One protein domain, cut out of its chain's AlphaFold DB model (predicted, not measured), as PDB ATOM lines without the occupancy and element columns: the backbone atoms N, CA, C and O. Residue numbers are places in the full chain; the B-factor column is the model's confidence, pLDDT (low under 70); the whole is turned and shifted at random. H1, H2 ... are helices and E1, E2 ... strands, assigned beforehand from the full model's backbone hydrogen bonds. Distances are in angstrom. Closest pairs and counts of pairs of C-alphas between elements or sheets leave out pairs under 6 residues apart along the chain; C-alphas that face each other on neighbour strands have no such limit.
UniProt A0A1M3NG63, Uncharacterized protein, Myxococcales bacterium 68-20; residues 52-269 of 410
ATOM      1  N   LEU A  52     114.680  86.246  95.309       89.06
ATOM      2  CA  LEU A  52     113.409  86.418  96.009       89.06
ATOM      3  C   LEU A  52     112.563  85.146  95.874       89.06
ATOM      4  O   LEU A  52     112.204  84.740  94.769       89.06
ATOM      5  N   ARG A  53     112.201  84.547  97.007       90.25
ATOM      6  CA  ARG A  53     111.229  83.457  97.089       90.25
ATOM      7  C   ARG A  53     110.464  83.576  98.394       90.25
ATOM      8  O   ARG A  53     110.936  83.144  99.443       90.25
ATOM      9  N   ASP A  54     109.267  84.139  98.304       93.69
ATOM     10  CA  ASP A  54     108.400  84.308  99.462       93.69
ATOM     11  C   ASP A  54     107.733  82.987  99.855       93.69
ATOM     12  O   ASP A  54     106.789  82.528  99.215       93.69
ATOM     13  N   ARG A  55     108.236  82.379 100.930       92.75
ATOM     14  CA  ARG A  55     107.707  81.147 101.527       92.75
ATOM     15  C   ARG A  55     106.931  81.415 102.811       92.75
ATOM     16  O   ARG A  55     106.531  80.480 103.497       92.75
ATOM     17  N   ARG A  56     106.711  82.681 103.180       93.81
ATOM     18  CA  ARG A  56     106.142  83.054 104.488       93.81
ATOM     19  C   ARG A  56     104.721  82.521 104.692       93.81
ATOM     20  O   ARG A  56     104.315  82.323 105.835       93.81
ATOM     21  N   ALA A  57     103.991  82.297 103.599       91.50
ATOM     22  CA  ALA A  57     102.645  81.727 103.592       91.50
ATOM     23  C   ALA A  57     102.616  80.195 103.419       91.50
ATOM     24  O   ALA A  57     101.543  79.597 103.504       91.50
ATOM     25  N   GLU A  58     103.759  79.547 103.165       92.38
ATOM     26  CA  GLU A  58     103.813  78.095 102.994       92.38
ATOM     27  C   GLU A  58     103.525  77.385 104.337       92.38
ATOM     28  O   GLU A  58     104.091  77.755 105.378       92.38
ATOM     29  N   PRO A  59     102.665  76.346 104.353       91.50
ATOM     30  CA  PRO A  59     102.370  75.595 105.569       91.50
ATOM     31  C   PRO A  59     103.637  75.029 106.224       91.50
ATOM     32  O   PRO A  59     104.441  74.364 105.579       91.50
ATOM     33  N   GLY A  60     103.801  75.270 107.527       89.31
ATOM     34  CA  GLY A  60     104.932  74.757 108.306       89.31
ATOM     35  C   GLY A  60     106.223  75.579 108.218       89.31
ATOM     36  O   GLY A  60     107.149  75.288 108.970       89.31
ATOM     37  N   VAL A  61     106.293  76.623 107.378       91.44
ATOM     38  CA  VAL A  61     107.448  77.543 107.359       91.44
ATOM     39  C   VAL A  61     107.427  78.470 108.572       91.44
ATOM     40  O   VAL A  61     108.466  78.687 109.198       91.44
ATOM     41  N   ARG A  62     106.234  78.971 108.924       93.44
ATOM     42  CA  ARG A  62     106.006  79.837 110.085       93.44
ATOM     43  C   ARG A  62     104.942  79.289 111.019       93.44
ATOM     44  O   ARG A  62     103.803  79.048 110.627       93.44
ATOM     45  N   ALA A  63     105.292  79.202 112.289       93.19
ATOM     46  CA  ALA A  63     104.374  79.077 113.395       93.19
ATOM     47  C   ALA A  63     103.499  80.339 113.495       93.19
ATOM     48  O   ALA A  63     103.969  81.461 113.228       93.19
ATOM     49  N   PRO A  64     102.230  80.190 113.914       92.44
ATOM     50  CA  PRO A  64     101.349  81.325 114.134       92.44
ATOM     51  C   PRO A  64     101.947  82.234 115.208       92.44
ATOM     52  O   PRO A  64     102.263  81.792 116.314       92.44
ATOM     53  N   ALA A  65     102.101  83.512 114.876       93.38
ATOM     54  CA  ALA A  65     102.477  84.517 115.853       93.38
ATOM     55  C   ALA A  65     101.222  84.950 116.619       93.38
ATOM     56  O   ALA A  65     100.148  85.106 116.038       93.38
ATOM     57  N   LYS A  66     101.348  85.105 117.936       93.31
ATOM     58  CA  LYS A  66     100.253  85.581 118.791       93.31
ATOM     59  C   LYS A  66     100.455  87.063 119.100       93.31
ATOM     60  O   LYS A  66     101.600  87.510 119.116       93.31
ATOM     61  N   PRO A  67      99.401  87.831 119.410       92.81
ATOM     62  CA  PRO A  67      99.585  89.169 119.956       92.81
ATOM     63  C   PRO A  67     100.556  89.134 121.138       92.81
ATOM     64  O   PRO A  67     100.496  88.212 121.961       92.81
ATOM     65  N   LEU A  68     101.458  90.116 121.215       90.88
ATOM     66  CA  LEU A  68     102.368  90.228 122.351       90.88
ATOM     67  C   LEU A  68     101.554  90.241 123.653       90.88
ATOM     68  O   LEU A  68     100.667  91.073 123.835       90.88
ATOM     69  N   VAL A  69     101.835  89.298 124.553       84.88
ATOM     70  CA  VAL A  69     101.153  89.228 125.849       84.88
ATOM     71  C   VAL A  69     101.559  90.446 126.672       84.88
ATOM     72  O   VAL A  69     102.737  90.638 126.949       84.88
ATOM     73  N   ILE A  70     100.579  91.265 127.061       81.50
ATOM     74  CA  ILE A  70     100.806  92.481 127.844       81.50
ATOM     75  C   ILE A  70     100.458  92.208 129.309       81.50
ATOM     76  O   ILE A  70      99.286  92.072 129.671       81.50
ATOM     77  N   GLY A  71     101.465  92.184 130.183       68.44
ATOM     78  CA  GLY A  71     101.238  92.059 131.622       68.44
ATOM     79  C   GLY A  71     100.533  93.272 132.270       68.44
ATOM     80  O   GLY A  71     100.542  94.411 131.778       68.44
ATOM     81  N   LYS A  72      99.944  93.057 133.457       67.50
ATOM     82  CA  LYS A  72      99.433  94.144 134.319       67.50
ATOM     83  C   LYS A  72     100.608  94.938 134.913       67.50
ATOM     84  O   LYS A  72     101.325  94.421 135.764       67.50
ATOM     85  N   ALA A  73     100.803  96.192 134.506       57.50
ATOM     86  CA  ALA A  73     101.954  97.026 134.893       57.50
ATOM     87  C   ALA A  73     101.876  97.628 136.318       57.50
ATOM     88  O   ALA A  73     102.279  98.770 136.537       57.50
ATOM     89  N   GLY A  74     101.328  96.898 137.294       56.62
ATOM     90  CA  GLY A  74     101.300  97.359 138.686       56.62
ATOM     91  C   GLY A  74     102.720  97.582 139.221       56.62
ATOM     92  O   GLY A  74     103.530  96.664 139.165       56.62
ATOM     93  N   ALA A  75     102.995  98.795 139.715       55.56
ATOM     94  CA  ALA A  75     104.221  99.206 140.416       55.56
ATOM     95  C   ALA A  75     105.569  99.035 139.667       55.56
ATOM     96  O   ALA A  75     106.568  98.667 140.278       55.56
ATOM     97  N   ALA A  76     105.645  99.343 138.366       60.09
ATOM     98  CA  ALA A  76     106.943  99.431 137.678       60.09
ATOM     99  C   ALA A  76     107.806 100.590 138.233       60.09
ATOM    100  O   ALA A  76     107.330 101.724 138.329       60.09
ATOM    101  N   LYS A  77     109.073 100.313 138.586       66.50
ATOM    102  CA  LYS A  77     110.032 101.316 139.106       66.50
ATOM    103  C   LYS A  77     110.682 102.182 138.016       66.50
ATOM    104  O   LYS A  77     111.067 103.311 138.284       66.50
ATOM    105  N   CYS A  78     110.748 101.694 136.781       63.97
ATOM    106  CA  CYS A  78     111.327 102.379 135.613       63.97
ATOM    107  C   CYS A  78     110.337 103.309 134.882       63.97
ATOM    108  O   CYS A  78     110.442 103.513 133.674       63.97
ATOM    109  N   GLY A  79     109.347 103.846 135.601       60.78
ATOM    110  CA  GLY A  79     108.344 104.762 135.058       60.78
ATOM    111  C   GLY A  79     106.938 104.170 134.942       60.78
ATOM    112  O   GLY A  79     106.683 102.996 135.212       60.78
ATOM    113  N   LYS A  80     105.987 105.026 134.562       62.38
ATOM    114  CA  LYS A  80     104.575 104.682 134.346       62.38
ATOM    115  C   LYS A  80     104.146 105.210 132.981       62.38
ATOM    116  O   LYS A  80     104.620 106.259 132.566       62.38
ATOM    117  N   LEU A  81     103.223 104.519 132.317       58.50
ATOM    118  CA  LEU A  81     102.475 105.074 131.185       58.50
ATOM    119  C   LEU A  81     101.292 105.868 131.764       58.50
ATOM    120  O   LEU A  81     100.364 105.239 132.274       58.50
ATOM    121  N   PRO A  82     101.319 107.214 131.772       52.62
ATOM    122  CA  PRO A  82     100.263 108.016 132.395       52.62
ATOM    123  C   PRO A  82      98.974 108.064 131.558       52.62
ATOM    124  O   PRO A  82      97.930 108.449 132.076       52.62
ATOM    125  N   ARG A  83      99.041 107.687 130.274       56.41
ATOM    126  CA  ARG A  83      97.942 107.714 129.300       56.41
ATOM    127  C   ARG A  83      97.934 106.439 128.447       56.41
ATOM    128  O   ARG A  83      98.954 105.738 128.417       56.41
ATOM    129  N   PRO A  84      96.815 106.113 127.770       60.59
ATOM    130  CA  PRO A  84      96.801 105.079 126.743       60.59
ATOM    131  C   PRO A  84      97.901 105.356 125.716       60.59
ATOM    132  O   PRO A  84      98.123 106.501 125.326       60.59
ATOM    133  N   ALA A  85      98.599 104.310 125.275       60.91
ATOM    134  CA  ALA A  85      99.708 104.457 124.336       60.91
ATOM    135  C   ALA A  85      99.293 105.105 123.001       60.91
ATOM    136  O   ALA A  85     100.154 105.625 122.307       60.91
ATOM    137  N   SER A  86      98.000 105.108 122.654       64.25
ATOM    138  CA  SER A  86      97.456 105.754 121.452       64.25
ATOM    139  C   SER A  86      97.702 107.261 121.385       64.25
ATOM    140  O   SER A  86      97.778 107.798 120.284       64.25
ATOM    141  N   ASP A  87      97.856 107.921 122.535       65.94
ATOM    142  CA  ASP A  87      97.871 109.386 122.630       65.94
ATOM    143  C   ASP A  87      99.298 109.952 122.763       65.94
ATOM    144  O   ASP A  87      99.485 111.161 122.896       65.94
ATOM    145  N   ALA A  88     100.310 109.076 122.787       74.06
ATOM    146  CA  ALA A  88     101.715 109.458 122.870       74.06
ATOM    147  C   ALA A  88     102.300 109.757 121.480       74.06
ATOM    148  O   ALA A  88     101.976 109.094 120.490       74.06
ATOM    149  N   GLU A  89     103.202 110.738 121.433       84.25
ATOM    150  CA  GLU A  89     103.973 111.073 120.238       84.25
ATOM    151  C   GLU A  89     104.873 109.897 119.831       84.25
ATOM    152  O   GLU A  89     105.425 109.185 120.677       84.25
ATOM    153  N   MET A  90     104.990 109.665 118.523       90.00
ATOM    154  CA  MET A  90     105.874 108.632 117.994       90.00
ATOM    155  C   MET A  90     107.308 109.151 117.963       90.00
ATOM    156  O   MET A  90     107.578 110.229 117.449       90.00
ATOM    157  N   SER A  91     108.229 108.361 118.497       93.69
ATOM    158  CA  SER A  91     109.662 108.554 118.326       93.69
ATOM    159  C   SER A  91     110.163 107.675 117.191       93.69
ATOM    160  O   SER A  91     109.788 106.503 117.082       93.69
ATOM    161  N   GLU A  92     111.035 108.240 116.366       95.50
ATOM    162  CA  GLU A  92     111.712 107.505 115.310       95.50
ATOM    163  C   GLU A  92     112.864 106.672 115.873       95.50
ATOM    164  O   GLU A  92     113.628 107.103 116.739       95.50
ATOM    165  N   LEU A  93     112.996 105.464 115.346       96.38
ATOM    166  CA  LEU A  93     114.118 104.565 115.556       96.38
ATOM    167  C   LEU A  93     114.711 104.209 114.190       96.38
ATOM    168  O   LEU A  93     114.000 104.127 113.185       96.38
ATOM    169  N   LEU A  94     116.023 103.982 114.163       96.00
ATOM    170  CA  LEU A  94     116.790 103.624 112.971       96.00
ATOM    171  C   LEU A  94     116.626 104.654 111.843       96.00
ATOM    172  O   LEU A  94     116.395 104.316 110.682       96.00
ATOM    173  N   GLY A  95     116.665 105.939 112.220       92.50
ATOM    174  CA  GLY A  95     116.412 107.082 111.340       92.50
ATOM    175  C   GLY A  95     115.097 106.967 110.564       92.50
ATOM    176  O   GLY A  95     115.107 107.133 109.346       92.50
ATOM    177  N   GLY A  96     114.010 106.573 111.237       95.88
ATOM    178  CA  GLY A  96     112.660 106.513 110.668       95.88
ATOM    179  C   GLY A  96     112.275 105.184 110.009       95.88
ATOM    180  O   GLY A  96     111.234 105.119 109.352       95.88
ATOM    181  N   ARG A  97     113.077 104.118 110.152       95.81
ATOM    182  CA  ARG A  97     112.677 102.757 109.727       95.81
ATOM    183  C   ARG A  97     111.689 102.105 110.690       95.81
ATOM    184  O   ARG A  97     110.873 101.280 110.287       95.81
ATOM    185  N   LEU A  98     111.734 102.508 111.953       96.88
ATOM    186  CA  LEU A  98     110.831 102.061 113.000       96.88
ATOM    187  C   LEU A  98     110.231 103.262 113.717       96.88
ATOM    188  O   LEU A  98     110.884 104.286 113.903       96.88
ATOM    189  N   LEU A  99     108.996 103.099 114.167       95.69
ATOM    190  CA  LEU A  99     108.307 104.044 115.032       95.69
ATOM    191  C   LEU A  99     107.974 103.346 116.344       95.69
ATOM    192  O   LEU A  99     107.561 102.187 116.349       95.69
ATOM    193  N   VAL A 100     108.134 104.049 117.459       94.62
ATOM    194  CA  VAL A 100     107.754 103.567 118.791       94.62
ATOM    195  C   VAL A 100     107.062 104.686 119.555       94.62
ATOM    196  O   VAL A 100     107.396 105.852 119.379       94.62
ATOM    197  N   ARG A 101     106.106 104.356 120.424       92.25
ATOM    198  CA  ARG A 101     105.490 105.326 121.339       92.25
ATOM    199  C   ARG A 101     106.032 105.116 122.751       92.25
ATOM    200  O   ARG A 101     105.505 104.274 123.487       92.25
ATOM    201  N   PRO A 102     107.108 105.820 123.140       89.12
ATOM    202  CA  PRO A 102     107.609 105.731 124.498       89.12
ATOM    203  C   PRO A 102     106.689 106.504 125.467       89.12
ATOM    204  O   PRO A 102     105.840 107.293 125.045       89.12
ATOM    205  N   PRO A 103     106.829 106.301 126.789       83.44
ATOM    206  CA  PRO A 103     106.125 107.103 127.782       83.44
ATOM    207  C   PRO A 103     106.481 108.592 127.675       83.44
ATOM    208  O   PRO A 103     107.586 108.955 127.269       83.44
ATOM    209  N   SER A 104     105.564 109.462 128.105       80.81
ATOM    210  CA  SER A 104     105.813 110.906 128.177       80.81
ATOM    211  C   SER A 104     107.068 111.217 128.999       80.81
ATOM    212  O   SER A 104     107.254 110.663 130.081       80.81
ATOM    213  N   GLY A 105     107.909 112.124 128.495       77.94
ATOM    214  CA  GLY A 105     109.188 112.480 129.120       77.94
ATOM    215  C   GLY A 105     110.376 111.619 128.678       77.94
ATOM    216  O   GLY A 105     111.491 111.861 129.138       77.94
ATOM    217  N   ALA A 106     110.164 110.648 127.782       86.56
ATOM    218  CA  ALA A 106     111.256 109.958 127.114       86.56
ATOM    219  C   ALA A 106     112.083 110.920 126.247       86.56
ATOM    220  O   ALA A 106     111.557 111.877 125.680       86.56
ATOM    221  N   LYS A 107     113.387 110.657 126.150       89.06
ATOM    222  CA  LYS A 107     114.352 111.500 125.442       89.06
ATOM    223  C   LYS A 107     115.178 110.666 124.475       89.06
ATOM    224  O   LYS A 107     115.601 109.558 124.806       89.06
ATOM    225  N   VAL A 108     115.471 111.234 123.311       88.44
ATOM    226  CA  VAL A 108     116.515 110.729 122.415       88.44
ATOM    227  C   VAL A 108     117.836 111.353 122.879       88.44
ATOM    228  O   VAL A 108     117.939 112.581 122.895       88.44
ATOM    229  N   PRO A 109     118.825 110.564 123.338       85.94
ATOM    230  CA  PRO A 109     120.109 111.117 123.740       85.94
ATOM    231  C   PRO A 109     120.817 111.727 122.527       85.94
ATOM    232  O   PRO A 109     120.701 111.219 121.413       85.94
ATOM    233  N   ALA A 110     121.583 112.794 122.753       83.88
ATOM    234  CA  ALA A 110     122.449 113.342 121.716       83.88
ATOM    235  C   ALA A 110     123.439 112.269 121.234       83.88
ATOM    236  O   ALA A 110     123.988 111.512 122.044       83.88
ATOM    237  N   ALA A 111     123.665 112.209 119.922       78.38
ATOM    238  CA  ALA A 111     124.664 111.319 119.349       78.38
ATOM    239  C   ALA A 111     126.056 111.708 119.870       78.38
ATOM    240  O   ALA A 111     126.457 112.870 119.800       78.38
ATOM    241  N   LEU A 112     126.786 110.733 120.414       80.38
ATOM    242  CA  LEU A 112     128.195 110.921 120.755       80.38
ATOM    243  C   LEU A 112     129.031 110.866 119.465       80.38
ATOM    244  O   LEU A 112     128.652 110.128 118.558       80.38
ATOM    245  N   PRO A 113     130.184 111.558 119.385       71.56
ATOM    246  CA  PRO A 113     131.031 111.553 118.186       71.56
ATOM    247  C   PRO A 113     131.451 110.155 117.699       71.56
ATOM    248  O   PRO A 113     131.667 109.957 116.510       71.56
ATOM    249  N   GLU A 114     131.547 109.187 118.613       74.31
ATOM    250  CA  GLU A 114     131.930 107.795 118.326       74.31
ATOM    251  C   GLU A 114     130.740 106.820 118.336       74.31
ATOM    252  O   GLU A 114     130.924 105.605 118.231       74.31
ATOM    253  N   ALA A 115     129.509 107.314 118.509       79.44
ATOM    254  CA  ALA A 115     128.333 106.457 118.450       79.44
ATOM    255  C   ALA A 115     128.115 105.944 117.014       79.44
ATOM    256  O   ALA A 115     128.431 106.654 116.055       79.44
ATOM    257  N   PRO A 116     127.546 104.736 116.840       82.94
ATOM    258  CA  PRO A 116     127.055 104.318 115.535       82.94
ATOM    259  C   PRO A 116     126.069 105.351 114.985       82.94
ATOM    260  O   PRO A 116     125.372 106.025 115.750       82.94
ATOM    261  N   ALA A 117     126.007 105.464 113.661       86.56
ATOM    262  CA  ALA A 117     125.050 106.347 113.014       86.56
ATOM    263  C   ALA A 117     123.613 105.946 113.387       86.56
ATOM    264  O   ALA A 117     123.350 104.775 113.682       86.56
ATOM    265  N   ILE A 118     122.679 106.903 113.369       87.94
ATOM    266  CA  ILE A 118     121.296 106.669 113.816       87.94
ATOM    267  C   ILE A 118     120.613 105.565 112.998       87.94
ATOM    268  O   ILE A 118     119.746 104.863 113.506       87.94
ATOM    269  N   GLU A 119     121.048 105.388 111.749       89.12
ATOM    270  CA  GLU A 119     120.686 104.333 110.807       89.12
ATOM    271  C   GLU A 119     121.110 102.927 111.249       89.12
ATOM    272  O   GLU A 119     120.445 101.955 110.904       89.12
ATOM    273  N   GLU A 120     122.226 102.817 111.971       89.94
ATOM    274  CA  GLU A 120     122.780 101.555 112.470       89.94
ATOM    275  C   GLU A 120     122.272 101.261 113.885       89.94
ATOM    276  O   GLU A 120     121.877 100.132 114.179       89.94
ATOM    277  N   GLU A 121     122.241 102.274 114.757       94.69
ATOM    278  CA  GLU A 121     121.745 102.153 116.125       94.69
ATOM    279  C   GLU A 121     120.998 103.417 116.567       94.69
ATOM    280  O   GLU A 121     121.488 104.533 116.445       94.69
ATOM    281  N   SER A 122     119.820 103.244 117.165       93.94
ATOM    282  CA  SER A 122     119.049 104.330 117.777       93.94
ATOM    283  C   SER A 122     118.729 104.027 119.230       93.94
ATOM    284  O   SER A 122     118.559 102.867 119.615       93.94
ATOM    285  N   ARG A 123     118.618 105.079 120.046       94.12
ATOM    286  CA  ARG A 123     118.345 104.960 121.479       94.12
ATOM    287  C   ARG A 123     117.222 105.895 121.908       94.12
ATOM    288  O   ARG A 123     117.175 107.041 121.481       94.12
ATOM    289  N   VAL A 124     116.370 105.425 122.813       92.19
ATOM    290  CA  VAL A 124     115.390 106.245 123.540       92.19
ATOM    291  C   VAL A 124     115.516 105.921 125.022       92.19
ATOM    292  O   VAL A 124     115.521 104.753 125.400       92.19
ATOM    293  N   ILE A 125     115.632 106.943 125.866       90.06
ATOM    294  CA  ILE A 125     115.760 106.802 127.317       90.06
ATOM    295  C   ILE A 125     114.477 107.294 127.977       90.06
ATOM    296  O   ILE A 125     114.041 108.419 127.751       90.06
ATOM    297  N   VAL A 126     113.894 106.456 128.822       86.00
ATOM    298  CA  VAL A 126     112.764 106.771 129.688       86.00
ATOM    299  C   VAL A 126     113.304 106.939 131.104       86.00
ATOM    300  O   VAL A 126     113.691 105.967 131.756       86.00
ATOM    301  N   GLU A 127     113.361 108.185 131.564       81.44
ATOM    302  CA  GLU A 127     113.754 108.514 132.935       81.44
ATOM    303  C   GLU A 127     112.593 108.241 133.906       81.44
ATOM    304  O   GLU A 127     111.420 108.429 133.571       81.44
ATOM    305  N   SER A 128     112.908 107.817 135.134       69.44
ATOM    306  CA  SER A 128     111.891 107.703 136.180       69.44
ATOM    307  C   SER A 128     111.382 109.096 136.589       69.44
ATOM    308  O   SER A 128     112.186 109.995 136.845       69.44
ATOM    309  N   PRO A 129     110.054 109.304 136.704       59.34
ATOM    310  CA  PRO A 129     109.480 110.588 137.107       59.34
ATOM    311  C   PRO A 129     109.771 110.945 138.573       59.34
ATOM    312  O   PRO A 129     109.619 112.099 138.969       59.34
ATOM    313  N   SER A 130     110.175 109.977 139.400       57.03
ATOM    314  CA  SER A 130     110.521 110.199 140.801       57.03
ATOM    315  C   SER A 130     112.036 110.241 140.987       57.03
ATOM    316  O   SER A 130     112.615 109.278 141.477       57.03
ATOM    317  N   LYS A 131     112.666 111.389 140.706       53.59
ATOM    318  CA  LYS A 131     114.013 111.727 141.220       53.59
ATOM    319  C   LYS A 131     114.011 111.987 142.740       53.59
ATOM    320  O   LYS A 131     114.709 112.868 143.232       53.59
ATOM    321  N   LYS A 132     113.149 111.302 143.501       49.66
ATOM    322  CA  LYS A 132     113.201 111.364 144.964       49.66
ATOM    323  C   LYS A 132     114.315 110.418 145.395       49.66
ATOM    324  O   LYS A 132     114.223 109.226 145.123       49.66
ATOM    325  N   GLU A 133     115.361 111.021 145.956       47.06
ATOM    326  CA  GLU A 133     116.598 110.455 146.511       47.06
ATOM    327  C   GLU A 133     116.690 108.917 146.502       47.06
ATOM    328  O   GLU A 133     116.038 108.231 147.287       47.06
ATOM    329  N   GLY A 134     117.555 108.378 145.631       50.59
ATOM    330  CA  GLY A 134     118.153 107.050 145.822       50.59
ATOM    331  C   GLY A 134     117.680 105.902 144.921       50.59
ATOM    332  O   GLY A 134     118.095 104.768 145.147       50.59
ATOM    333  N   SER A 135     116.847 106.128 143.895       54.53
ATOM    334  CA  SER A 135     116.524 105.063 142.921       54.53
ATOM    335  C   SER A 135     116.341 105.568 141.485       54.53
ATOM    336  O   SER A 135     115.265 105.469 140.896       54.53
ATOM    337  N   ASP A 136     117.425 106.072 140.893       68.56
ATOM    338  CA  ASP A 136     117.462 106.484 139.485       68.56
ATOM    339  C   ASP A 136     117.520 105.261 138.560       68.56
ATOM    340  O   ASP A 136     118.561 104.887 138.019       68.56
ATOM    341  N   VAL A 137     116.376 104.600 138.397       72.56
ATOM    342  CA  VAL A 137     116.200 103.527 137.417       72.56
ATOM    343  C   VAL A 137     115.625 104.114 136.133       72.56
ATOM    344  O   VAL A 137     114.540 104.691 136.135       72.56
ATOM    345  N   SER A 138     116.332 103.940 135.021       85.06
ATOM    346  CA  SER A 138     115.902 104.355 133.684       85.06
ATOM    347  C   SER A 138     115.711 103.143 132.780       85.06
ATOM    348  O   SER A 138     116.450 102.164 132.882       85.06
ATOM    349  N   LEU A 139     114.738 103.208 131.874       90.31
ATOM    350  CA  LEU A 139     114.567 102.222 130.807       90.31
ATOM    351  C   LEU A 139     115.177 102.782 129.517       90.31
ATOM    352  O   LEU A 139     114.818 103.870 129.084       90.31
ATOM    353  N   ALA A 140     116.079 102.042 128.889       93.25
ATOM    354  CA  ALA A 140     116.649 102.350 127.589       93.25
ATOM    355  C   ALA A 140     116.095 101.388 126.535       93.25
ATOM    356  O   ALA A 140     116.145 100.169 126.696       93.25
ATOM    357  N   ILE A 141     115.595 101.947 125.442       95.81
ATOM    358  CA  ILE A 141     115.214 101.235 124.225       95.81
ATOM    359  C   ILE A 141     116.378 101.400 123.258       95.81
ATOM    360  O   ILE A 141     116.759 102.531 122.959       95.81
ATOM    361  N   VAL A 142     116.957 100.299 122.793       96.81
ATOM    362  CA  VAL A 142     118.087 100.294 121.858       96.81
ATOM    363  C   VAL A 142     117.685  99.493 120.633       96.81
ATOM    364  O   VAL A 142     117.521  98.278 120.723       96.81
ATOM    365  N   ALA A 143     117.518 100.167 119.503       97.69
ATOM    366  CA  ALA A 143     117.240  99.539 118.219       97.69
ATOM    367  C   ALA A 143     118.526  99.439 117.400       97.69
ATOM    368  O   ALA A 143     119.309 100.386 117.388       97.69
ATOM    369  N   ARG A 144     118.729  98.313 116.716       97.50
ATOM    370  CA  ARG A 144     119.862  98.059 115.823       97.50
ATOM    371  C   ARG A 144     119.390  97.436 114.525       97.50
ATOM    372  O   ARG A 144     118.642  96.454 114.555       97.50
ATOM    373  N   GLU A 145     119.892  97.952 113.417       96.19
ATOM    374  CA  GLU A 145     119.783  97.276 112.129       96.19
ATOM    375  C   GLU A 145     120.641  96.001 112.164       96.19
ATOM    376  O   GLU A 145     121.771  96.011 112.662       96.19
ATOM    377  N   THR A 146     120.103  94.871 111.697       96.06
ATOM    378  CA  THR A 146     120.883  93.618 111.680       96.06
ATOM    379  C   THR A 146     121.671  93.450 110.387       96.06
ATOM    380  O   THR A 146     122.562  92.598 110.330       96.06
ATOM    381  N   PHE A 147     121.311  94.224 109.351       95.56
ATOM    382  CA  PHE A 147     121.825  94.107 107.984       95.56
ATOM    383  C   PHE A 147     121.738  92.672 107.444       95.56
ATOM    384  O   PHE A 147     122.597  92.198 106.696       95.56
ATOM    385  N   GLN A 148     120.687  91.960 107.848       95.62
ATOM    386  CA  GLN A 148     120.350  90.622 107.384       95.62
ATOM    387  C   GLN A 148     118.902  90.585 106.901       95.62
ATOM    388  O   GLN A 148     118.082  91.445 107.225       95.62
ATOM    389  N   LEU A 149     118.617  89.572 106.095       96.12
ATOM    390  CA  LEU A 149     117.335  89.350 105.457       96.12
ATOM    391  C   LEU A 149     116.576  88.210 106.131       96.12
ATOM    392  O   LEU A 149     117.154  87.283 106.699       96.12
ATOM    393  N   ASP A 150     115.266  88.260 106.001       96.75
ATOM    394  CA  ASP A 150     114.341  87.199 106.340       96.75
ATOM    395  C   ASP A 150     114.616  85.948 105.476       96.75
ATOM    396  O   ASP A 150     114.420  85.989 104.256       96.75
ATOM    397  N   PRO A 151     115.066  84.821 106.063       95.44
ATOM    398  CA  PRO A 151     115.374  83.603 105.312       95.44
ATOM    399  C   PRO A 151     114.131  82.932 104.701       95.44
ATOM    400  O   PRO A 151     114.260  82.014 103.886       95.44
ATOM    401  N   ASP A 152     112.926  83.372 105.067       95.25
ATOM    402  CA  ASP A 152     111.689  82.887 104.458       95.25
ATOM    403  C   ASP A 152     111.305  83.684 103.204       95.25
ATOM    404  O   ASP A 152     110.452  83.218 102.456       95.25
ATOM    405  N   LEU A 153     111.905  84.862 102.973       93.62
ATOM    406  CA  LEU A 153     111.652  85.694 101.789       93.62
ATOM    407  C   LEU A 153     112.702  85.498 100.682       93.62
ATOM    408  O   LEU A 153     112.461  85.849  99.527       93.62
ATOM    409  N   TYR A 154     113.861  84.937 101.023       89.38
ATOM    410  CA  TYR A 154     114.985  84.783 100.105       89.38
ATOM    411  C   TYR A 154     115.501  83.353 100.091       89.38
ATOM    412  O   TYR A 154     115.656  82.717 101.137       89.38
ATOM    413  N   GLU A 155     115.833  82.856  98.903       83.06
ATOM    414  CA  GLU A 155     116.613  81.634  98.801       83.06
ATOM    415  C   GLU A 155     118.072  81.912  99.178       83.06
ATOM    416  O   GLU A 155     118.646  82.922  98.757       83.06
ATOM    417  N   PRO A 156     118.708  81.018  99.954       71.69
ATOM    418  CA  PRO A 156     120.154  81.046 100.072       71.69
ATOM    419  C   PRO A 156     120.784  80.803  98.701       71.69
ATOM    420  O   PRO A 156     120.247  80.044  97.892       71.69
ATOM    421  N   GLU A 157     121.956  81.387  98.469       73.94
ATOM    422  CA  GLU A 157     122.719  81.102  97.257       73.94
ATOM    423  C   GLU A 157     122.955  79.606  97.064       73.94
ATOM    424  O   GLU A 157     123.129  78.847  98.025       73.94
ATOM    425  N   ALA A 158     123.051  79.199  95.800       71.50
ATOM    426  CA  ALA A 158     123.356  77.826  95.427       71.50
ATOM    427  C   ALA A 158     124.682  77.315  96.031       71.50
ATOM    428  O   ALA A 158     124.810  76.118  96.284       71.50
ATOM    429  N   ASP A 159     125.653  78.200  96.286       68.19
ATOM    430  CA  ASP A 159     126.966  77.876  96.856       68.19
ATOM    431  C   ASP A 159     127.048  78.044  98.386       68.19
ATOM    432  O   ASP A 159     128.094  77.773  98.989       68.19
ATOM    433  N   ALA A 160     125.954  78.421  99.058       70.06
ATOM    434  CA  ALA A 160     125.926  78.486 100.513       70.06
ATOM    435  C   ALA A 160     126.108  77.081 101.118       70.06
ATOM    436  O   ALA A 160     125.225  76.227 101.045       70.06
ATOM    437  N   LYS A 161     127.251  76.850 101.788       70.81
ATOM    438  CA  LYS A 161     127.583  75.563 102.443       70.81
ATOM    439  C   LYS A 161     126.506  75.060 103.411       70.81
ATOM    440  O   LYS A 161     126.403  73.860 103.637       70.81
ATOM    441  N   ALA A 162     125.752  75.975 104.014       76.44
ATOM    442  CA  ALA A 162     124.614  75.671 104.862       76.44
ATOM    443  C   ALA A 162     123.428  76.526 104.419       76.44
ATOM    444  O   ALA A 162     123.556  77.745 104.286       76.44
ATOM    445  N   LYS A 163     122.275  75.886 104.225       82.00
ATOM    446  CA  LYS A 163     121.014  76.597 104.023       82.00
ATOM    447  C   LYS A 163     120.520  77.087 105.389       82.00
ATOM    448  O   LYS A 163     120.516  76.285 106.327       82.00
ATOM    449  N   PRO A 164     120.143  78.367 105.532       83.94
ATOM    450  CA  PRO A 164     119.540  78.850 106.760       83.94
ATOM    451  C   PRO A 164     118.223  78.100 106.984       83.94
ATOM    452  O   PRO A 164     117.546  77.711 106.024       83.94
ATOM    453  N   GLY A 165     117.876  77.869 108.250       90.56
ATOM    454  CA  GLY A 165     116.530  77.431 108.603       90.56
ATOM    455  C   GLY A 165     115.491  78.508 108.285       90.56
ATOM    456  O   GLY A 165     115.829  79.596 107.813       90.56
ATOM    457  N   SER A 166     114.221  78.217 108.573       94.81
ATOM    458  CA  SER A 166     113.197  79.262 108.556       94.81
ATOM    459  C   SER A 166     113.488  80.331 109.608       94.81
ATOM    460  O   SER A 166     114.281  80.118 110.537       94.81
ATOM    461  N   LEU A 167     112.821  81.480 109.506       96.50
ATOM    462  CA  LEU A 167     113.017  82.556 110.475       96.50
ATOM    463  C   LEU A 167     112.684  82.098 111.908       96.50
ATOM    464  O   LEU A 167     113.374  82.496 112.840       96.50
ATOM    465  N   ASP A 168     111.714  81.195 112.087       96.50
ATOM    466  CA  ASP A 168     111.375  80.601 113.393       96.50
ATOM    467  C   ASP A 168     112.520  79.799 114.022       96.50
ATOM    468  O   ASP A 168     112.636  79.723 115.246       96.50
ATOM    469  N   VAL A 169     113.366  79.189 113.192       96.12
ATOM    470  CA  VAL A 169     114.506  78.383 113.640       96.12
ATOM    471  C   VAL A 169     115.724  79.263 113.912       96.12
ATOM    472  O   VAL A 169     116.487  79.006 114.848       96.12
ATOM    473  N   GLU A 170     115.929  80.297 113.098       96.75
ATOM    474  CA  GLU A 170     117.111  81.156 113.178       96.75
ATOM    475  C   GLU A 170     116.953  82.303 114.187       96.75
ATOM    476  O   GLU A 170     117.921  82.651 114.868       96.75
ATOM    477  N   ALA A 171     115.744  82.843 114.373       97.50
ATOM    478  CA  ALA A 171     115.497  83.952 115.294       97.50
ATOM    479  C   ALA A 171     115.899  83.648 116.752       97.50
ATOM    480  O   ALA A 171     116.594  84.478 117.345       97.50
ATOM    481  N   PRO A 172     115.585  82.474 117.344       97.38
ATOM    482  CA  PRO A 172     116.039  82.150 118.697       97.38
ATOM    483  C   PRO A 172     117.563  82.068 118.820       97.38
ATOM    484  O   PRO A 172     118.116  82.473 119.841       97.38
ATOM    485  N   LYS A 173     118.256  81.565 117.788       96.25
ATOM    486  CA  LYS A 173     119.727  81.486 117.772       96.25
ATOM    487  C   LYS A 173     120.331  82.885 117.720       96.25
ATOM    488  O   LYS A 173     121.234  83.192 118.495       96.25
ATOM    489  N   PHE A 174     119.797  83.733 116.840       96.75
ATOM    490  CA  PHE A 174     120.225  85.117 116.703       96.75
ATOM    491  C   PHE A 174     120.009  85.904 117.998       96.75
ATOM    492  O   PHE A 174     120.938  86.538 118.485       96.75
ATOM    493  N   LEU A 175     118.816  85.829 118.593       97.12
ATOM    494  CA  LEU A 175     118.496  86.569 119.817       97.12
ATOM    495  C   LEU A 175     119.393  86.157 120.987       97.12
ATOM    496  O   LEU A 175     119.906  87.028 121.681       97.12
ATOM    497  N   LYS A 176     119.668  84.858 121.159       95.19
ATOM    498  CA  LYS A 176     120.593  84.365 122.193       95.19
ATOM    499  C   LYS A 176     122.037  84.827 121.977       95.19
ATOM    500  O   LYS A 176     122.737  85.093 122.946       95.19
ATOM    501  N   ALA A 177     122.487  84.921 120.724       94.50
ATOM    502  CA  ALA A 177     123.832  85.397 120.400       94.50
ATOM    503  C   ALA A 177     123.976  86.921 120.566       94.50
ATOM    504  O   ALA A 177     125.021  87.398 121.000       94.50
ATOM    505  N   THR A 178     122.933  87.678 120.221       94.94
ATOM    506  CA  THR A 178     122.933  89.150 120.246       94.94
ATOM    507  C   THR A 178     122.688  89.705 121.647       94.94
ATOM    508  O   THR A 178     123.262  90.730 122.014       94.94
ATOM    509  N   PHE A 179     121.855  89.027 122.439       93.81
ATOM    510  CA  PHE A 179     121.446  89.451 123.773       93.81
ATOM    511  C   PHE A 179     121.872  88.400 124.805       93.81
ATOM    512  O   PHE A 179     121.061  87.561 125.199       93.81
ATOM    513  N   PRO A 180     123.146  88.399 125.233       86.56
ATOM    514  CA  PRO A 180     123.621  87.418 126.194       86.56
ATOM    515  C   PRO A 180     122.863  87.560 127.519       86.56
ATOM    516  O   PRO A 180     122.711  88.658 128.054       86.56
ATOM    517  N   SER A 181     122.402  86.430 128.042       86.69
ATOM    518  CA  SER A 181     121.765  86.302 129.349       86.69
ATOM    519  C   SER A 181     122.341  85.071 130.040       86.69
ATOM    520  O   SER A 181     122.737  84.115 129.368       86.69
ATOM    521  N   GLU A 182     122.436  85.110 131.368       84.75
ATOM    522  CA  GLU A 182     122.897  83.965 132.162       84.75
ATOM    523  C   GLU A 182     121.925  82.788 132.054       84.75
ATOM    524  O   GLU A 182     122.338  81.628 132.050       84.75
ATOM    525  N   GLU A 183     120.637  83.094 131.904       86.12
ATOM    526  CA  GLU A 183     119.587  82.110 131.714       86.12
ATOM    527  C   GLU A 183     119.156  82.024 130.242       86.12
ATOM    528  O   GLU A 183     119.194  83.016 129.504       86.12
ATOM    529  N   PRO A 184     118.698  80.847 129.778       90.50
ATOM    530  CA  PRO A 184     118.137  80.718 128.444       90.50
ATOM    531  C   PRO A 184     116.928  81.639 128.255       90.50
ATOM    532  O   PRO A 184     115.937  81.541 128.975       90.50
ATOM    533  N   LEU A 185     116.992  82.493 127.233       93.44
ATOM    534  CA  LEU A 185     115.865  83.335 126.837       93.44
ATOM    535  C   LEU A 185     114.690  82.473 126.355       93.44
ATOM    536  O   LEU A 185     114.875  81.602 125.495       93.44
ATOM    537  N   ASP A 186     113.491  82.773 126.855       94.19
ATOM    538  CA  ASP A 186     112.233  82.280 126.299       94.19
ATOM    539  C   ASP A 186     111.893  83.094 125.049       94.19
ATOM    540  O   ASP A 186     111.665  84.304 125.138       94.19
ATOM    541  N   VAL A 187     111.922  82.445 123.882       96.81
ATOM    542  CA  VAL A 187     111.736  83.095 122.581       96.81
ATOM    543  C   VAL A 187     110.441  82.619 121.952       96.81
ATOM    544  O   VAL A 187     110.307  81.446 121.611       96.81
ATOM    545  N   VAL A 188     109.516  83.550 121.735       96.56
ATOM    546  CA  VAL A 188     108.202  83.260 121.153       96.56
ATOM    547  C   VAL A 188     107.895  84.183 119.972       96.56
ATOM    548  O   VAL A 188     108.180  85.383 120.050       96.56
ATOM    549  N   PRO A 189     107.301  83.671 118.878       97.31
ATOM    550  CA  PRO A 189     106.831  84.512 117.788       97.31
ATOM    551  C   PRO A 189     105.629  85.340 118.253       97.31
ATOM    552  O   PRO A 189     104.666  84.815 118.823       97.31
ATOM    553  N   VAL A 190     105.679  86.642 117.995       97.38
ATOM    554  CA  VAL A 190     104.642  87.598 118.375       97.38
ATOM    555  C   VAL A 190     104.275  88.523 117.224       97.38
ATOM    556  O   VAL A 190     105.019  88.687 116.260       97.38
ATOM    557  N   GLU A 191     103.105  89.132 117.339       95.75
ATOM    558  CA  GLU A 191     102.629  90.178 116.445       95.75
ATOM    559  C   GLU A 191     102.590  91.497 117.213       95.75
ATOM    560  O   GLU A 191     102.073  91.559 118.335       95.75
ATOM    561  N   LEU A 192     103.165  92.532 116.606       94.50
ATOM    562  CA  LEU A 192     103.170  93.908 117.099       94.50
ATOM    563  C   LEU A 192     102.332  94.785 116.166       94.50
ATOM    564  O   LEU A 192     102.143  94.443 114.997       94.50
ATOM    565  N   GLY A 193     101.837  95.914 116.674       86.38
ATOM    566  CA  GLY A 193     100.970  96.808 115.906       86.38
ATOM    567  C   GLY A 193      99.579  96.226 115.625       86.38
ATOM    568  O   GLY A 193      99.181  95.187 116.157       86.38
ATOM    569  N   THR A 194      98.804  96.924 114.796       80.88
ATOM    570  CA  THR A 194      97.439  96.533 114.417       80.88
ATOM    571  C   THR A 194      97.170  96.855 112.947       80.88
ATOM    572  O   THR A 194      97.728  97.792 112.382       80.88
ATOM    573  N   GLY A 195      96.296  96.074 112.307       85.94
ATOM    574  CA  GLY A 195      95.892  96.316 110.919       85.94
ATOM    575  C   GLY A 195      97.079  96.308 109.937       85.94
ATOM    576  O   GLY A 195      97.840  95.343 109.942       85.94
ATOM    577  N   PRO A 196      97.248  97.341 109.090       83.50
ATOM    578  CA  PRO A 196      98.280  97.368 108.048       83.50
ATOM    579  C   PRO A 196      99.699  97.604 108.583       83.50
ATOM    580  O   PRO A 196     100.660  97.386 107.858       83.50
ATOM    581  N   THR A 197      99.855  98.034 109.839       86.31
ATOM    582  CA  THR A 197     101.172  98.230 110.475       86.31
ATOM    583  C   THR A 197     101.620  97.012 111.277       86.31
ATOM    584  O   THR A 197     102.562  97.087 112.066       86.31
ATOM    585  N   LYS A 198     100.920  95.886 111.106       91.94
ATOM    586  CA  LYS A 198     101.188  94.648 111.819       91.94
ATOM    587  C   LYS A 198     102.559  94.098 111.440       91.94
ATOM    588  O   LYS A 198     102.842  93.850 110.273       91.94
ATOM    589  N   LEU A 199     103.379  93.860 112.453       94.75
ATOM    590  CA  LEU A 199     104.761  93.431 112.303       94.75
ATOM    591  C   LEU A 199     104.947  92.076 112.984       94.75
ATOM    592  O   LEU A 199     104.590  91.909 114.153       94.75
ATOM    593  N   ARG A 200     105.514  91.098 112.267       96.50
ATOM    594  CA  ARG A 200     105.954  89.848 112.899       96.50
ATOM    595  C   ARG A 200     107.243  90.123 113.661       96.50
ATOM    596  O   ARG A 200     108.168  90.736 113.132       96.50
ATOM    597  N   ALA A 201     107.319  89.611 114.877       98.06
ATOM    598  CA  ALA A 201     108.505  89.689 115.703       98.06
ATOM    599  C   ALA A 201     108.754  88.382 116.462       98.06
ATOM    600  O   ALA A 201     107.893  87.509 116.534       98.06
ATOM    601  N   TYR A 202     109.929  88.273 117.072       98.31
ATOM    602  CA  TYR A 202     110.269  87.234 118.040       98.31
ATOM    603  C   TYR A 202     110.639  87.913 119.342       98.31
ATOM    604  O   TYR A 202     111.626  88.644 119.390       98.31
ATOM    605  N   ALA A 203     109.835  87.692 120.377       97.94
ATOM    606  CA  ALA A 203     110.069  88.245 121.698       97.94
ATOM    607  C   ALA A 203     110.894  87.270 122.529       97.94
ATOM    608  O   ALA A 203     110.443  86.158 122.793       97.94
ATOM    609  N   ALA A 204     112.079  87.708 122.944       97.44
ATOM    610  CA  ALA A 204     112.971  87.016 123.855       97.44
ATOM    611  C   ALA A 204     112.882  87.626 125.258       97.44
ATOM    612  O   ALA A 204     113.134  88.822 125.439       97.44
ATOM    613  N   ARG A 205     112.546  86.802 126.253       94.50
ATOM    614  CA  ARG A 205     112.433  87.203 127.660       94.50
ATOM    615  C   ARG A 205     113.426  86.434 128.525       94.50
ATOM    616  O   ARG A 205     113.448  85.204 128.451       94.50
ATOM    617  N   PRO A 206     114.203  87.115 129.379       92.31
ATOM    618  CA  PRO A 206     114.847  86.456 130.505       92.31
ATOM    619  C   PRO A 206     113.768  85.910 131.457       92.31
ATOM    620  O   PRO A 206     112.846  86.663 131.789       92.31
ATOM    621  N   PRO A 207     113.850  84.644 131.906       88.38
ATOM    622  CA  PRO A 207     112.900  84.095 132.877       88.38
ATOM    623  C   PRO A 207     112.958  84.874 134.194       88.38
ATOM    624  O   PRO A 207     111.928  85.261 134.750       88.38
ATOM    625  N   HIS A 208     114.181  85.176 134.635       87.88
ATOM    626  CA  HIS A 208     114.468  86.032 135.775       87.88
ATOM    627  C   HIS A 208     115.366  87.186 135.313       87.88
ATOM    628  O   HIS A 208     116.585  87.040 135.261       87.88
ATOM    629  N   PRO A 209     114.791  88.346 134.940       86.38
ATOM    630  CA  PRO A 209     115.592  89.494 134.544       86.38
ATOM    631  C   PRO A 209     116.540  89.899 135.674       86.38
ATOM    632  O   PRO A 209     116.098  90.136 136.800       86.38
ATOM    633  N   ASN A 210     117.831  89.984 135.363       84.56
ATOM    634  CA  ASN A 210     118.890  90.375 136.283       84.56
ATOM    635  C   ASN A 210     119.949  91.228 135.565       84.56
ATOM    636  O   ASN A 210     120.045  91.244 134.334       84.56
ATOM    637  N   ALA A 211     120.735  91.975 136.340       84.56
ATOM    638  CA  ALA A 211     121.951  92.589 135.826       84.56
ATOM    639  C   ALA A 211     123.081  91.553 135.859       84.56
ATOM    640  O   ALA A 211     123.295  90.957 136.918       84.56
ATOM    641  N   PRO A 212     123.838  91.354 134.765       81.19
ATOM    642  CA  PRO A 212     125.020  90.508 134.814       81.19
ATOM    643  C   PRO A 212     126.027  91.015 135.865       81.19
ATOM    644  O   PRO A 212     126.119  92.231 136.088       81.19
ATOM    645  N   PRO A 213     126.834  90.130 136.478       77.31
ATOM    646  CA  PRO A 213     127.839  90.506 137.464       77.31
ATOM    647  C   PRO A 213     128.726  91.668 136.996       77.31
ATOM    648  O   PRO A 213     129.303  91.652 135.907       77.31
ATOM    649  N   GLY A 214     128.817  92.715 137.823       78.00
ATOM    650  CA  GLY A 214     129.604  93.919 137.531       78.00
ATOM    651  C   GLY A 214     128.975  94.897 136.527       78.00
ATOM    652  O   GLY A 214     129.586  95.925 136.228       78.00
ATOM    653  N   LYS A 215     127.766  94.632 136.016       84.25
ATOM    654  CA  LYS A 215     127.031  95.538 135.117       84.25
ATOM    655  C   LYS A 215     125.958  96.316 135.874       84.25
ATOM    656  O   LYS A 215     125.384  95.846 136.841       84.25
ATOM    657  N   ASP A 216     125.701  97.546 135.446       86.00
ATOM    658  CA  ASP A 216     124.632  98.431 135.940       86.00
ATOM    659  C   ASP A 216     123.375  98.379 135.054       86.00
ATOM    660  O   ASP A 216     122.522  99.263 135.124       86.00
ATOM    661  N   THR A 217     123.279  97.364 134.192       89.62
ATOM    662  CA  THR A 217     122.235  97.214 133.178       89.62
ATOM    663  C   THR A 217     121.671  95.799 133.188       89.62
ATOM    664  O   THR A 217     122.421  94.830 133.243       89.62
ATOM    665  N   ALA A 218     120.348  95.687 133.112       91.75
ATOM    666  CA  ALA A 218     119.621  94.428 133.010       91.75
ATOM    667  C   ALA A 218     118.791  94.418 131.725       91.75
ATOM    668  O   ALA A 218     118.053  95.367 131.460       91.75
ATOM    669  N   LEU A 219     118.888  93.356 130.927       94.06
ATOM    670  CA  LEU A 219     117.962  93.132 129.817       94.06
ATOM    671  C   LEU A 219     116.609  92.701 130.392       94.06
ATOM    672  O   LEU A 219     116.563  91.827 131.252       94.06
ATOM    673  N   VAL A 220     115.511  93.283 129.909       94.31
ATOM    674  CA  VAL A 220     114.150  92.878 130.315       94.31
ATOM    675  C   VAL A 220     113.307  92.352 129.156       94.31
ATOM    676  O   VAL A 220     112.406  91.548 129.368       94.31
ATOM    677  N   LEU A 221     113.602  92.769 127.926       96.88
ATOM    678  CA  LEU A 221     112.943  92.279 126.717       96.88
ATOM    679  C   LEU A 221     113.876  92.490 125.524       96.88
ATOM    680  O   LEU A 221     114.494  93.546 125.405       96.88
ATOM    681  N   ALA A 222     113.942  91.520 124.623       98.19
ATOM    682  CA  ALA A 222     114.563  91.680 123.317       98.19
ATOM    683  C   ALA A 222     113.587  91.263 122.215       98.19
ATOM    684  O   ALA A 222     112.774  90.360 122.401       98.19
ATOM    685  N   LEU A 223     113.670  91.924 121.067       98.56
ATOM    686  CA  LEU A 223     112.854  91.662 119.891       98.56
ATOM    687  C   LEU A 223     113.752  91.481 118.670       98.56
ATOM    688  O   LEU A 223     114.727  92.215 118.508       98.56
ATOM    689  N   LEU A 224     113.382  90.552 117.792       98.69
ATOM    690  CA  LEU A 224     113.798  90.537 116.389       98.69
ATOM    691  C   LEU A 224     112.560  90.810 115.540       98.69
ATOM    692  O   LEU A 224     111.594  90.055 115.626       98.69
ATOM    693  N   LEU A 225     112.581  91.882 114.763       98.25
ATOM    694  CA  LEU A 225     111.477  92.397 113.966       98.25
ATOM    695  C   LEU A 225     111.697  92.033 112.497       98.25
ATOM    696  O   LEU A 225     112.799  92.229 111.985       98.25
ATOM    697  N   ALA A 226     110.666  91.517 111.827       97.25
ATOM    698  CA  ALA A 226     110.709  91.194 110.404       97.25
ATOM    699  C   ALA A 226     109.916  92.220 109.596       97.25
ATOM    700  O   ALA A 226     108.689  92.268 109.696       97.25
ATOM    701  N   GLN A 227     110.622  93.024 108.803       95.75
ATOM    702  CA  GLN A 227     110.030  94.065 107.972       95.75
ATOM    703  C   GLN A 227     109.378  93.486 106.715       95.75
ATOM    704  O   GLN A 227     109.704  92.392 106.251       95.75
ATOM    705  N   GLU A 228     108.453  94.244 106.129       92.31
ATOM    706  CA  GLU A 228     107.786  93.852 104.883       92.31
ATOM    707  C   GLU A 228     108.770  93.754 103.707       92.31
ATOM    708  O   GLU A 228     108.661  92.832 102.898       92.31
ATOM    709  N   ASP A 229     109.769  94.648 103.670       92.19
ATOM    710  CA  ASP A 229     110.859  94.645 102.685       92.19
ATOM    711  C   ASP A 229     111.856  93.490 102.907       92.19
ATOM    712  O   ASP A 229     112.818  93.350 102.155       92.19
ATOM    713  N   GLY A 230     111.622  92.647 103.916       94.62
ATOM    714  CA  GLY A 230     112.406  91.460 104.211       94.62
ATOM    715  C   GLY A 230     113.680  91.713 104.994       94.62
ATOM    716  O   GLY A 230     114.422  90.759 105.197       94.62
ATOM    717  N   THR A 231     113.977  92.939 105.425       96.50
ATOM    718  CA  THR A 231     115.108  93.169 106.332       96.50
ATOM    719  C   THR A 231     114.707  92.877 107.778       96.50
ATOM    720  O   THR A 231     113.524  92.757 108.119       96.50
ATOM    721  N   LEU A 232     115.711  92.717 108.638       97.75
ATOM    722  CA  LEU A 232     115.517  92.361 110.036       97.75
ATOM    723  C   LEU A 232     116.148  93.403 110.953       97.75
ATOM    724  O   LEU A 232     117.297  93.794 110.767       97.75
ATOM    725  N   GLU A 233     115.442  93.777 112.010       97.88
ATOM    726  CA  GLU A 233     115.912  94.755 112.997       97.88
ATOM    727  C   GLU A 233     115.809  94.154 114.393       97.88
ATOM    728  O   GLU A 233     114.914  93.361 114.679       97.88
ATOM    729  N   SER A 234     116.711  94.525 115.294       98.25
ATOM    730  CA  SER A 234     116.663  94.075 116.683       98.25
ATOM    731  C   SER A 234     116.384  95.234 117.624       98.25
ATOM    732  O   SER A 234     116.903  96.329 117.431       98.25
ATOM    733  N   VAL A 235     115.569  95.004 118.653       98.44
ATOM    734  CA  VAL A 235     115.264  96.012 119.676       98.44
ATOM    735  C   VAL A 235     115.458  95.400 121.054       98.44
ATOM    736  O   VAL A 235     114.779  94.443 121.409       98.44
ATOM    737  N   GLY A 236     116.384  95.950 121.832       97.75
ATOM    738  CA  GLY A 236     116.608  95.593 123.228       97.75
ATOM    739  C   GLY A 236     116.024  96.638 124.174       97.75
ATOM    740  O   GLY A 236     116.198  97.838 123.973       97.75
ATOM    741  N   PHE A 237     115.368  96.175 125.230       96.69
ATOM    742  CA  PHE A 237     114.893  96.986 126.343       96.69
ATOM    743  C   PHE A 237     115.755  96.682 127.563       96.69
ATOM    744  O   PHE A 237     115.764  95.557 128.069       96.69
ATOM    745  N   TYR A 238     116.468  97.699 128.033       94.44
ATOM    746  CA  TYR A 238     117.415  97.601 129.134       94.44
ATOM    747  C   TYR A 238     116.993  98.496 130.282       94.44
ATOM    748  O   TYR A 238     116.626  99.645 130.080       94.44
ATOM    749  N   VAL A 239     117.105  98.000 131.500       91.56
ATOM    750  CA  VAL A 239     116.937  98.793 132.711       91.56
ATOM    751  C   VAL A 239     118.323  99.148 133.232       91.56
ATOM    752  O   VAL A 239     119.156  98.260 133.381       91.56
ATOM    753  N   ARG A 240     118.584 100.429 133.493       88.44
ATOM    754  CA  ARG A 240     119.859 100.943 134.010       88.44
ATOM    755  C   ARG A 240     119.647 101.716 135.305       88.44
ATOM    756  O   ARG A 240     118.679 102.460 135.401       88.44
ATOM    757  N   GLY A 241     120.558 101.582 136.264       81.62
ATOM    758  CA  GLY A 241     120.550 102.376 137.495       81.62
ATOM    759  C   GLY A 241     121.398 101.753 138.601       81.62
ATOM    760  O   GLY A 241     121.693 100.560 138.565       81.62
ATOM    761  N   GLU A 242     121.771 102.543 139.607       74.06
ATOM    762  CA  GLU A 242     122.612 102.074 140.725       74.06
ATOM    763  C   GLU A 242     121.967 100.914 141.492       74.06
ATOM    764  O   GLU A 242     122.629  99.944 141.861       74.06
ATOM    765  N   THR A 243     120.644 100.966 141.655       72.81
ATOM    766  CA  THR A 243     119.870  99.933 142.348       72.81
ATOM    767  C   THR A 243     119.624  98.689 141.496       72.81
ATOM    768  O   THR A 243     119.242  97.663 142.046       72.81
ATOM    769  N   VAL A 244     119.886  98.727 140.181       79.69
ATOM    770  CA  VAL A 244     119.636  97.599 139.264       79.69
ATOM    771  C   VAL A 244     120.562  96.420 139.552       79.69
ATOM    772  O   VAL A 244     120.142  95.276 139.423       79.69
ATOM    773  N   ARG A 245     121.781  96.682 140.043       74.62
ATOM    774  CA  ARG A 245     122.721  95.640 140.501       74.62
ATOM    775  C   ARG A 245     122.153  94.768 141.618       74.62
ATOM    776  O   ARG A 245     122.482  93.593 141.702       74.62
ATOM    777  N   ASN A 246     121.310  95.363 142.457       71.56
ATOM    778  CA  ASN A 246     120.699  94.718 143.616       71.56
ATOM    779  C   ASN A 246     119.204  94.434 143.394       71.56
ATOM    780  O   ASN A 246     118.538  93.909 144.287       71.56
ATOM    781  N   ALA A 247     118.656  94.810 142.233       68.69
ATOM    782  CA  ALA A 247     117.256  94.600 141.912       68.69
ATOM    783  C   ALA A 247     117.033  93.115 141.632       68.69
ATOM    784  O   ALA A 247     117.659  92.531 140.748       68.69
ATOM    785  N   THR A 248     116.127  92.506 142.388       64.62
ATOM    786  CA  THR A 248     115.746  91.104 142.211       64.62
ATOM    787  C   THR A 248     114.372  90.999 141.551       64.62
ATOM    788  O   THR A 248     113.587  91.953 141.549       64.62
ATOM    789  N   GLY A 249     114.117  89.825 140.961       65.69
ATOM    790  CA  GLY A 249     112.980  89.434 140.114       65.69
ATOM    791  C   GLY A 249     111.758  90.360 140.072       65.69
ATOM    792  O   GLY A 249     111.402  90.838 138.999       65.69
ATOM    793  N   SER A 250     111.100  90.646 141.199       69.81
ATOM    794  CA  SER A 250     109.844  91.414 141.212       69.81
ATOM    795  C   SER A 250     109.962  92.841 140.662       69.81
ATOM    796  O   SER A 250     109.043  93.304 139.982       69.81
ATOM    797  N   ASP A 251     111.079  93.529 140.910       69.88
ATOM    798  CA  ASP A 251     111.273  94.916 140.464       69.88
ATOM    799  C   ASP A 251     111.464  94.997 138.943       69.88
ATOM    800  O   ASP A 251     110.848  95.823 138.259       69.88
ATOM    801  N   LEU A 252     112.278  94.092 138.396       84.12
ATOM    802  CA  LEU A 252     112.581  94.041 136.966       84.12
ATOM    803  C   LEU A 252     111.444  93.410 136.152       84.12
ATOM    804  O   LEU A 252     111.248  93.773 134.989       84.12
ATOM    805  N   VAL A 253     110.604  92.566 136.762       85.38
ATOM    806  CA  VAL A 253     109.345  92.099 136.154       85.38
ATOM    807  C   VAL A 253     108.396  93.270 135.888       85.38
ATOM    808  O   VAL A 253     107.788  93.334 134.819       85.38
ATOM    809  N   GLY A 254     108.290  94.240 136.805       83.94
ATOM    810  CA  GLY A 254     107.516  95.464 136.565       83.94
ATOM    811  C   GLY A 254     108.001  96.219 135.322       83.94
ATOM    812  O   GLY A 254     107.195  96.645 134.492       83.94
ATOM    813  N   CYS A 255     109.320  96.303 135.146       87.50
ATOM    814  CA  CYS A 255     109.940  96.922 133.977       87.50
ATOM    815  C   CYS A 255     109.794  96.124 132.688       87.50
ATOM    816  O   CYS A 255     109.581  96.715 131.634       87.50
ATOM    817  N   THR A 256     109.807  94.799 132.781       90.88
ATOM    818  CA  THR A 256     109.488  93.908 131.661       90.88
ATOM    819  C   THR A 256     108.090  94.206 131.125       90.88
ATOM    820  O   THR A 256     107.911  94.401 129.929       90.88
ATOM    821  N   ARG A 257     107.095  94.371 132.007       89.38
ATOM    822  CA  ARG A 257     105.715  94.691 131.597       89.38
ATOM    823  C   ARG A 257     105.582  96.079 130.969       89.38
ATOM    824  O   ARG A 257     104.755  96.272 130.081       89.38
ATOM    825  N   LEU A 258     106.359  97.058 131.438       88.12
ATOM    826  CA  LEU A 258     106.432  98.370 130.791       88.12
ATOM    827  C   LEU A 258     107.057  98.249 129.393       88.12
ATOM    828  O   LEU A 258     106.494  98.778 128.437       88.12
ATOM    829  N   ALA A 259     108.163  97.511 129.270       93.19
ATOM    830  CA  ALA A 259     108.817  97.237 127.996       93.19
ATOM    831  C   ALA A 259     107.872  96.537 127.008       93.19
ATOM    832  O   ALA A 259     107.788  96.967 125.866       93.19
ATOM    833  N   GLU A 260     107.083  95.549 127.441       93.81
ATOM    834  CA  GLU A 260     106.073  94.884 126.602       93.81
ATOM    835  C   GLU A 260     105.005  95.855 126.085       93.81
ATOM    836  O   GLU A 260     104.617  95.798 124.920       93.81
ATOM    837  N   ARG A 261     104.543  96.787 126.927       91.12
ATOM    838  CA  ARG A 261     103.568  97.804 126.508       91.12
ATOM    839  C   ARG A 261     104.141  98.749 125.469       91.12
ATOM    840  O   ARG A 261     103.436  99.081 124.526       91.12
ATOM    841  N   ILE A 262     105.391  99.172 125.642       92.38
ATOM    842  CA  ILE A 262     106.076 100.029 124.672       92.38
ATOM    843  C   ILE A 262     106.338  99.244 123.381       92.38
ATOM    844  O   ILE A 262     106.033  99.731 122.296       92.38
ATOM    845  N   ALA A 263     106.819  98.005 123.482       95.44
ATOM    846  CA  ALA A 263     107.053  97.108 122.355       95.44
ATOM    847  C   ALA A 263     105.796  96.880 121.507       95.44
ATOM    848  O   ALA A 263     105.876  96.894 120.284       95.44
ATOM    849  N   ALA A 264     104.625  96.742 122.134       93.69
ATOM    850  CA  ALA A 264     103.353  96.594 121.424       93.69
ATOM    851  C   ALA A 264     103.006  97.800 120.525       93.69
ATOM    852  O   ALA A 264     102.183  97.667 119.621       93.69
ATOM    853  N   THR A 265     103.624  98.963 120.760       93.25
ATOM    854  CA  THR A 265     103.436 100.179 119.949       93.25
ATOM    855  C   THR A 265     104.374 100.271 118.753       93.25
ATOM    856  O   THR A 265     104.201 101.186 117.946       93.25
ATOM    857  N   ILE A 266     105.364  99.374 118.658       95.75
ATOM    858  CA  ILE A 266     106.329  99.380 117.561       95.75
ATOM    859  C   ILE A 266     105.589  99.136 116.248       95.75
ATOM    860  O   ILE A 266     104.811  98.188 116.126       95.75
ATOM    861  N   ALA A 267     105.862  99.997 115.277       95.50
ATOM    862  CA  ALA A 267     105.318  99.938 113.932       95.50
ATOM    863  C   ALA A 267     106.432 100.196 112.903       95.50
ATOM    864  O   ALA A 267     107.419 100.868 113.227       95.50
ATOM    865  N   PRO A 268     106.291  99.695 111.663       96.25
ATOM    866  CA  PRO A 268     107.181 100.074 110.576       96.25
ATOM    867  C   PRO A 268     107.088 101.581 110.315       96.25
ATOM    868  O   PRO A 268     106.002 102.164 110.305       96.25
ATOM    869  N   GLY A 269     108.240 102.207 110.109       95.62
ATOM    870  CA  GLY A 269     108.346 103.578 109.634       95.62
ATOM    871  C   GLY A 269     108.378 103.653 108.101       95.62
ATOM    872  O   GLY A 269     108.473 102.629 107.416       95.62
TER     873      GLY A 269
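Overview. This is residues 52 to 269 of the 410 residues of an uncharacterized protein of Myxococcales bacterium 68-20 (UniProt A0A1M3NG63). One strongly twisted antiparallel sheet of six strands forms the middle layer, with H3 packed on one face and H1 on the opposite face. The small hairpin E1 and E2 sits near edge strand E3, and a long unnamed stretch before it, residues 52 to 90, pairs briefly with E5 at the other edge. The printed part has 218 residues, with three named helices and eight named strands in the order E1 E2 E3 E4 H1 E5 E6 E7 E8 H2 H3; the large sheet runs E3 E4 E8 E7 E6 E5. The class is mixed, helices and strands, with under half of the residues in named elements. The whole is compact, with a radius of gyration of the C-alphas of 17.5 A, yet elongated, spanning 61 by 39 by 36 A.

Along the chain. In the large sheet, E3 is residues 121 to 126, E4 138 to 149, 32.0 A long from C-alpha 138 at (115.902, 104.355, 133.684), E8 231 to 240, 29.1 A, E7 217 to 226, 26.2 A, E6 199 to 205 and E5 186 to 192. H1 is residues 167 to 178, H2 242 to 246 and H3 249 to 263, 20.2 A long, ending at C-alpha 263 (107.053, 97.108, 122.355). E1 is residues 91 to 93, from C-alpha 91 at (109.662, 108.554, 118.326), and E2 98 to 100.

Arrangement. E5 E6 E7 E8 form a meander, each strand the antiparallel neighbour of the one before. N 190 and O 201 of E5 and E6 are 2.8 A apart, N 204 and O 222 of E6 and E7 2.8 A, and N 235 and O 223 of E8 and E7 2.9 A, each within hydrogen-bond range. E7 bends by 59 degrees at residue 220. E4 is antiparallel to E8, N 142 to O 236 2.8 A, and to E3, N 124 to O 141 2.9 A. H3 and H1 are on opposite faces of the sheet, making three layers, helices on both faces. The closest C-alphas of H3 and E7 are those of Thr 256 and Val 220, 5.0 A; those of H1 and E5 are Pro 172 and Val 187, 5.9 A. H2 only grazes the sheet with residues 242 to 245. In the hairpin E1 and E2, N 93 and O 98 are 2.8 A apart; the closest C-alphas of E1 and E3 are those of Leu 93 and Ser 122, 5.4 A. O i to N i+4 pairs within hydrogen-bond range number 6 of 8 in H1, 10 of 11 in H3 and 0 of 1 in H2, where 1 of 2 O i to N i+3 pairs is.

Size, cuts and confidence. The C-alphas of Glu 133 and Ala 158, the two farthest apart, are 61.0 A apart. The printed part has no cut. The links E2 to E3, E3 to E4, E4 to H1 and E6 to E7 are long; residues 157 to 162 stand free. The mean pLDDT of the printed part is 85.8; residues 71 to 87, 128 to 136, 159 and 247 to 251 are under 70.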